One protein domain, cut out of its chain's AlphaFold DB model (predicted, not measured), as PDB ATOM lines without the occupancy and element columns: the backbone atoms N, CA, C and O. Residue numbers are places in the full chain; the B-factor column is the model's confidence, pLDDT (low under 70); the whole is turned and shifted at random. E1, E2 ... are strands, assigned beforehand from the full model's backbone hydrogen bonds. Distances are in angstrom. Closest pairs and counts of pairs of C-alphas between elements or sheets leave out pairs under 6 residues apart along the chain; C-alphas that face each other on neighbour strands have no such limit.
ATOM      1  N   TYR A 288     203.999 104.447 162.546       84.62
ATOM      2  CA  TYR A 288     202.643 104.068 162.129       84.62
ATOM      3  C   TYR A 288     201.676 105.232 162.367       84.62
ATOM      4  O   TYR A 288     201.731 105.868 163.421       84.62
ATOM      5  N   LEU A 289     200.774 105.495 161.420       84.69
ATOM      6  CA  LEU A 289     199.818 106.605 161.480       84.69
ATOM      7  C   LEU A 289     198.374 106.102 161.410       84.69
ATOM      8  O   LEU A 289     198.033 105.268 160.575       84.69
ATOM      9  N   ARG A 290     197.522 106.657 162.278       89.06
ATOM     10  CA  ARG A 290     196.045 106.549 162.261       89.06
ATOM     11  C   ARG A 290     195.423 107.842 161.740       89.06
ATOM     12  O   ARG A 290     196.087 108.877 161.819       89.06
ATOM     13  N   LEU A 291     194.161 107.816 161.306       87.19
ATOM     14  CA  LEU A 291     193.477 108.953 160.661       87.19
ATOM     15  C   LEU A 291     193.576 110.261 161.465       87.19
ATOM     16  O   LEU A 291     193.729 111.333 160.889       87.19
ATOM     17  N   ASN A 292     193.553 110.156 162.798       84.19
ATOM     18  CA  ASN A 292     193.587 111.296 163.721       84.19
ATOM     19  C   ASN A 292     194.946 111.512 164.409       84.19
ATOM     20  O   ASN A 292     195.044 112.322 165.331       84.19
ATOM     21  N   THR A 293     195.998 110.791 164.009       82.69
ATOM     22  CA  THR A 293     197.335 110.989 164.599       82.69
ATOM     23  C   THR A 293     197.889 112.340 164.134       82.69
ATOM     24  O   THR A 293     197.806 112.627 162.936       82.69
ATOM     25  N   PRO A 294     198.435 113.186 165.027       85.94
ATOM     26  CA  PRO A 294     199.181 114.371 164.613       85.94
ATOM     27  C   PRO A 294     200.339 113.978 163.691       85.94
ATOM     28  O   PRO A 294     201.000 112.968 163.933       85.94
ATOM     29  N   ALA A 295     200.586 114.762 162.641       82.69
ATOM     30  CA  ALA A 295     201.660 114.471 161.699       82.69
ATOM     31  C   ALA A 295     203.034 114.560 162.399       82.69
ATOM     32  O   ALA A 295     203.357 115.611 162.963       82.69
ATOM     33  N   PRO A 296     203.850 113.492 162.390       82.69
ATOM     34  CA  PRO A 296     205.210 113.547 162.912       82.69
ATOM     35  C   PRO A 296     206.098 114.428 162.023       82.69
ATOM     36  O   PRO A 296     205.865 114.566 160.826       82.69
ATOM     37  N   ASN A 297     207.135 115.017 162.616       85.38
ATOM     38  CA  ASN A 297     208.046 115.969 161.964       85.38
ATOM     39  C   ASN A 297     209.385 115.347 161.524       85.38
ATOM     40  O   ASN A 297     210.303 116.068 161.139       85.38
ATOM     41  N   ILE A 298     209.515 114.020 161.596       84.19
ATOM     42  CA  ILE A 298     210.741 113.297 161.244       84.19
ATOM     43  C   ILE A 298     210.596 112.754 159.825       84.19
ATOM     44  O   ILE A 298     209.628 112.047 159.538       84.19
ATOM     45  N   ALA A 299     211.550 113.077 158.949       85.00
ATOM     46  CA  ALA A 299     211.570 112.581 157.576       85.00
ATOM     47  C   ALA A 299     211.658 111.046 157.539       85.00
ATOM     48  O   ALA A 299     212.439 110.450 158.284       85.00
ATOM     49  N   GLY A 300     210.868 110.413 156.673       84.31
ATOM     50  CA  GLY A 300     210.866 108.965 156.507       84.31
ATOM     51  C   GLY A 300     209.525 108.369 156.082       84.31
ATOM     52  O   GLY A 300     208.550 109.082 155.836       84.31
ATOM     53  N   LEU A 301     209.497 107.043 155.944       85.56
ATOM     54  CA  LEU A 301     208.338 106.288 155.465       85.56
ATOM     55  C   LEU A 301     207.440 105.902 156.644       85.56
ATOM     56  O   LEU A 301     207.902 105.296 157.600       85.56
ATOM     57  N   TYR A 302     206.150 106.200 156.585       85.88
ATOM     58  CA  TYR A 302     205.181 105.857 157.623       85.88
ATOM     59  C   TYR A 302     204.112 104.927 157.061       85.88
ATOM     60  O   TYR A 302     203.619 105.136 155.952       85.88
ATOM     61  N   ARG A 303     203.728 103.916 157.842       86.06
ATOM     62  CA  ARG A 303     202.657 102.987 157.466       86.06
ATOM     63  C   ARG A 303     201.313 103.493 157.981       86.06
ATOM     64  O   ARG A 303     201.156 103.741 159.178       86.06
ATOM     65  N   LEU A 304     200.335 103.608 157.092       86.19
ATOM     66  CA  LEU A 304     198.963 103.985 157.415       86.19
ATOM     67  C   LEU A 304     198.202 102.726 157.848       86.19
ATOM     68  O   LEU A 304     198.127 101.751 157.101       86.19
ATOM     69  N   ILE A 305     197.665 102.720 159.067       83.19
ATOM     70  CA  ILE A 305     197.068 101.509 159.665       83.19
ATOM     71  C   ILE A 305     195.533 101.488 159.641       83.19
ATOM     72  O   ILE A 305     194.931 100.470 159.970       83.19
ATOM     73  N   GLU A 306     194.897 102.580 159.221       85.75
ATOM     74  CA  GLU A 306     193.441 102.718 159.067       85.75
ATOM     75  C   GLU A 306     193.074 103.101 157.627       85.75
ATOM     76  O   GLU A 306     193.785 103.884 156.995       85.75
ATOM     77  N   LEU A 307     191.959 102.569 157.114       85.38
ATOM     78  CA  LEU A 307     191.405 102.934 155.806       85.38
ATOM     79  C   LEU A 307     190.696 104.294 155.888       85.38
ATOM     80  O   LEU A 307     189.961 104.545 156.840       85.38
ATOM     81  N   GLY A 308     190.877 105.150 154.881       85.44
ATOM     82  CA  GLY A 308     190.272 106.487 154.828       85.44
ATOM     83  C   GLY A 308     191.269 107.612 154.533       85.44
ATOM     84  O   GLY A 308     192.443 107.366 154.252       85.44
ATOM     85  N   SER A 309     190.780 108.854 154.558       87.62
ATOM     86  CA  SER A 309     191.561 110.058 154.237       87.62
ATOM     87  C   SER A 309     192.280 110.621 155.464       87.62
ATOM     88  O   SER A 309     191.657 110.956 156.471       87.62
ATOM     89  N   TYR A 310     193.598 110.773 155.362       90.12
ATOM     90  CA  TYR A 310     194.454 111.294 156.425       90.12
ATOM     91  C   TYR A 310     194.581 112.815 156.305       90.12
ATOM     92  O   TYR A 310     195.565 113.345 155.785       90.12
ATOM     93  N   ASN A 311     193.575 113.534 156.800       87.00
ATOM     94  CA  ASN A 311     193.497 114.993 156.664       87.00
ATOM     95  C   ASN A 311     194.682 115.728 157.313       87.00
ATOM     96  O   ASN A 311     195.116 116.755 156.804       87.00
ATOM     97  N   ASN A 312     195.262 115.170 158.380       86.50
ATOM     98  CA  ASN A 312     196.431 115.744 159.058       86.50
ATOM     99  C   ASN A 312     197.717 115.703 158.214       86.50
ATOM    100  O   ASN A 312     198.703 116.333 158.582       86.50
ATOM    101  N   LEU A 313     197.720 114.960 157.103       88.12
ATOM    102  CA  LEU A 313     198.845 114.859 156.168       88.12
ATOM    103  C   LEU A 313     198.622 115.722 154.911       88.12
ATOM    104  O   LEU A 313     199.331 115.554 153.925       88.12
ATOM    105  N   THR A 314     197.609 116.600 154.918       81.50
ATOM    106  CA  THR A 314     197.161 117.385 153.755       81.50
ATOM    107  C   THR A 314     197.491 118.882 153.931       81.50
ATOM    108  O   THR A 314     197.273 119.412 155.021       81.50
ATOM    109  N   PRO A 315     197.959 119.596 152.883       84.88
ATOM    110  CA  PRO A 315     198.217 119.091 151.535       84.88
ATOM    111  C   PRO A 315     199.484 118.230 151.476       84.88
ATOM    112  O   PRO A 315     200.567 118.678 151.841       84.88
ATOM    113  N   ALA A 316     199.338 117.001 150.984       86.19
ATOM    114  CA  ALA A 316     200.464 116.212 150.505       86.19
ATOM    115  C   ALA A 316     200.755 116.600 149.053       86.19
ATOM    116  O   ALA A 316     199.929 117.234 148.404       86.19
ATOM    117  N   LEU A 317     201.899 116.202 148.525       85.75
ATOM    118  CA  LEU A 317     202.273 116.380 147.132       85.75
ATOM    119  C   LEU A 317     202.196 115.033 146.406       85.75
ATOM    120  O   LEU A 317     202.632 114.003 146.933       85.75
ATOM    121  N   ASP A 318     201.614 115.017 145.209       83.31
ATOM    122  CA  ASP A 318     201.709 113.865 144.311       83.31
ATOM    123  C   ASP A 318     203.082 113.810 143.606       83.31
ATOM    124  O   ASP A 318     203.979 114.613 143.871       83.31
ATOM    125  N   ASN A 319     203.269 112.849 142.696       80.19
ATOM    126  CA  ASN A 319     204.523 112.700 141.944       80.19
ATOM    127  C   ASN A 319     204.846 113.893 141.019       80.19
ATOM    128  O   ASN A 319     205.956 113.960 140.499       80.19
ATOM    129  N   ASN A 320     203.897 114.809 140.810       84.75
ATOM    130  CA  ASN A 320     204.030 115.999 139.976       84.75
ATOM    131  C   ASN A 320     204.011 117.292 140.823       84.75
ATOM    132  O   ASN A 320     203.781 118.368 140.278       84.75
ATOM    133  N   ASP A 321     204.217 117.178 142.141       84.44
ATOM    134  CA  ASP A 321     204.185 118.268 143.124       84.44
ATOM    135  C   ASP A 321     202.838 119.021 143.214       84.44
ATOM    136  O   ASP A 321     202.782 120.169 143.663       84.44
ATOM    137  N   ASN A 322     201.722 118.381 142.840       84.62
ATOM    138  CA  ASN A 322     200.391 118.958 143.044       84.62
ATOM    139  C   ASN A 322     199.850 118.627 144.444       84.62
ATOM    140  O   ASN A 322     199.993 117.483 144.891       84.62
ATOM    141  N   PRO A 323     199.153 119.569 145.116       86.00
ATOM    142  CA  PRO A 323     198.445 119.299 146.362       86.00
ATOM    143  C   PRO A 323     197.443 118.145 146.223       86.00
ATOM    144  O   PRO A 323     196.578 118.155 145.349       86.00
ATOM    145  N   THR A 324     197.525 117.167 147.118       86.25
ATOM    146  CA  THR A 324     196.673 115.978 147.161       86.25
ATOM    147  C   THR A 324     196.370 115.559 148.604       86.25
ATOM    148  O   THR A 324     196.959 116.065 149.559       86.25
ATOM    149  N   THR A 325     195.418 114.639 148.769       86.62
ATOM    150  CA  THR A 325     195.047 114.034 150.059       86.62
ATOM    151  C   THR A 325     195.495 112.578 150.085       86.62
ATOM    152  O   THR A 325     195.124 111.793 149.210       86.62
ATOM    153  N   ILE A 326     196.253 112.184 151.109       85.31
ATOM    154  CA  ILE A 326     196.656 110.785 151.288       85.31
ATOM    155  C   ILE A 326     195.444 109.973 151.754       85.31
ATOM    156  O   ILE A 326     194.859 110.255 152.801       85.31
ATOM    157  N   THR A 327     195.069 108.959 150.973       83.25
ATOM    158  CA  THR A 327     193.948 108.063 151.282       83.25
ATOM    159  C   THR A 327     194.426 106.618 151.266       83.25
ATOM    160  O   THR A 327     194.953 106.153 150.256       83.25
ATOM    161  N   ALA A 328     194.221 105.910 152.375       82.62
ATOM    162  CA  ALA A 328     194.449 104.474 152.460       82.62
ATOM    163  C   ALA A 328     193.219 103.729 151.916       82.62
ATOM    164  O   ALA A 328     192.104 103.951 152.398       82.62
ATOM    165  N   ILE A 329     193.411 102.868 150.914       75.38
ATOM    166  CA  ILE A 329     192.338 102.139 150.215       75.38
ATOM    167  C   ILE A 329     192.609 100.636 150.326       75.38
ATOM    168  O   ILE A 329     193.759 100.199 150.376       75.38
ATOM    169  N   ASP A 330     191.545  99.837 150.380       67.31
ATOM    170  CA  ASP A 330     191.646  98.381 150.432       67.31
ATOM    171  C   ASP A 330     192.372  97.818 149.190       67.31
ATOM    172  O   ASP A 330     192.170  98.279 148.063       67.31
ATOM    173  N   GLY A 331     193.251  96.840 149.408       56.91
ATOM    174  CA  GLY A 331     194.017  96.176 148.347       56.91
ATOM    175  C   GLY A 331     195.276  96.895 147.829       56.91
ATOM    176  O   GLY A 331     195.837  96.447 146.828       56.91
ATOM    177  N   LYS A 332     195.760  97.969 148.474       60.75
ATOM    178  CA  LYS A 332     197.057  98.615 148.157       60.75
ATOM    179  C   LYS A 332     197.947  98.767 149.397       60.75
ATOM    180  O   LYS A 332     197.457  98.790 150.522       60.75
ATOM    181  N   ILE A 333     199.266  98.867 149.189       57.81
ATOM    182  CA  ILE A 333     200.202  99.247 150.258       57.81
ATOM    183  C   ILE A 333     199.913 100.709 150.629       57.81
ATOM    184  O   ILE A 333     200.052 101.602 149.795       57.81
ATOM    185  N   ASN A 334     199.468 100.930 151.866       70.25
ATOM    186  CA  ASN A 334     199.028 102.223 152.379       70.25
ATOM    187  C   ASN A 334     200.179 102.909 153.125       70.25
ATOM    188  O   ASN A 334     200.187 102.950 154.352       70.25
ATOM    189  N   ASP A 335     201.158 103.427 152.388       82.56
ATOM    190  CA  ASP A 335     202.323 104.098 152.968       82.56
ATOM    191  C   ASP A 335     202.355 105.585 152.584       82.56
ATOM    192  O   ASP A 335     201.865 105.980 151.522       82.56
ATOM    193  N   ALA A 336     202.931 106.412 153.457       84.75
ATOM    194  CA  ALA A 336     203.128 107.845 153.255       84.75
ATOM    195  C   ALA A 336     204.576 108.223 153.579       84.75
ATOM    196  O   ALA A 336     205.088 107.850 154.633       84.75
ATOM    197  N   TYR A 337     205.241 108.980 152.707       87.00
ATOM    198  CA  TYR A 337     206.609 109.445 152.952       87.00
ATOM    199  C   TYR A 337     206.617 110.929 153.322       87.00
ATOM    200  O   TYR A 337     206.048 111.743 152.596       87.00
ATOM    201  N   TYR A 338     207.274 111.289 154.424       89.31
ATOM    202  CA  TYR A 338     207.550 112.682 154.775       89.31
ATOM    203  C   TYR A 338     208.990 113.016 154.389       89.31
ATOM    204  O   TYR A 338     209.921 112.373 154.869       89.31
ATOM    205  N   ASP A 339     209.197 114.017 153.536       84.56
ATOM    206  CA  ASP A 339     210.542 114.389 153.066       84.56
ATOM    207  C   ASP A 339     211.276 115.370 153.999       84.56
ATOM    208  O   ASP A 339     212.403 115.777 153.721       84.56
ATOM    209  N   GLY A 340     210.652 115.728 155.125       86.00
ATOM    210  CA  GLY A 340     211.143 116.734 156.067       86.00
ATOM    211  C   GLY A 340     210.437 118.083 155.933       86.00
ATOM    212  O   GLY A 340     210.478 118.869 156.878       86.00
ATOM    213  N   SER A 341     209.758 118.337 154.811       86.56
ATOM    214  CA  SER A 341     208.990 119.568 154.570       86.56
ATOM    215  C   SER A 341     207.558 119.304 154.106       86.56
ATOM    216  O   SER A 341     206.652 120.033 154.494       86.56
ATOM    217  N   ASN A 342     207.336 118.264 153.300       88.44
ATOM    218  CA  ASN A 342     206.040 117.912 152.735       88.44
ATOM    219  C   ASN A 342     205.775 116.406 152.850       88.44
ATOM    220  O   ASN A 342     206.685 115.573 152.815       88.44
ATOM    221  N   TRP A 343     204.495 116.052 152.945       89.94
ATOM    222  CA  TRP A 343     204.042 114.673 152.782       89.94
ATOM    223  C   TRP A 343     203.937 114.350 151.298       89.94
ATOM    224  O   TRP A 343     203.447 115.171 150.531       89.94
ATOM    225  N   ARG A 344     204.384 113.169 150.879       84.56
ATOM    226  CA  ARG A 344     204.330 112.718 149.487       84.56
ATOM    227  C   ARG A 344     203.538 111.423 149.370       84.56
ATOM    228  O   ARG A 344     203.727 110.494 150.159       84.56
ATOM    229  N   LEU A 345     202.658 111.362 148.370       75.88
ATOM    230  CA  LEU A 345     201.929 110.143 148.028       75.88
ATOM    231  C   LEU A 345     202.873 109.178 147.301       75.88
ATOM    232  O   LEU A 345     203.183 109.364 146.126       75.88
ATOM    233  N   THR A 346     203.311 108.119 147.975       66.25
ATOM    234  CA  THR A 346     204.135 107.079 147.351       66.25
ATOM    235  C   THR A 346     203.261 106.132 146.528       66.25
ATOM    236  O   THR A 346     202.800 105.104 147.017       66.25
TER     237      THR A 346
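This is residues 288 to 346 of the 856 residues of an uncharacterized protein of Chryseobacterium sp. G0240 (UniProt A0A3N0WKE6). There is little regular structure here: a small wall of three short strands, with long loops, residues 288 to 299 and 305 to 334, winding mostly to one side of it. Short pairings tie residues 288 to 289 to E1, and residues 308 to 309 to 327 to 328. The 59 printed residues, 12 in named strands E1, E2, E3, are all strand in class, antiparallel in that order, and compact, with radius of gyration of the C-alphas 10.2 A and spans of 25 by 22 by 17 A.

E1, residues 300 to 304, and E2, residues 335 to 338, form an antiparallel hairpin at 146 degrees, with N 302 and O 336 2.8 A apart. E2 and E3, residues 343 to 345, form another at 144 degrees, with N 344 and O 337 2.8 A apart. The three make a meander, each strand the antiparallel neighbour of the one before. E1 and E3 are edge strands and apart.

E1 begins at C-alpha 300 (210.866, 108.965, 156.507) and is 12.9 A long; E2 is 10.2 A and E3 6.9 A, ending at C-alpha 345 (201.929, 110.143, 148.028).

The C-alphas farthest apart, Gly 331 and Ser 341, are 28.5 A apart. E1 to E2 is a long link. The printed part has no cut; pLDDT is under 70 at residues 330 to 333 and 346.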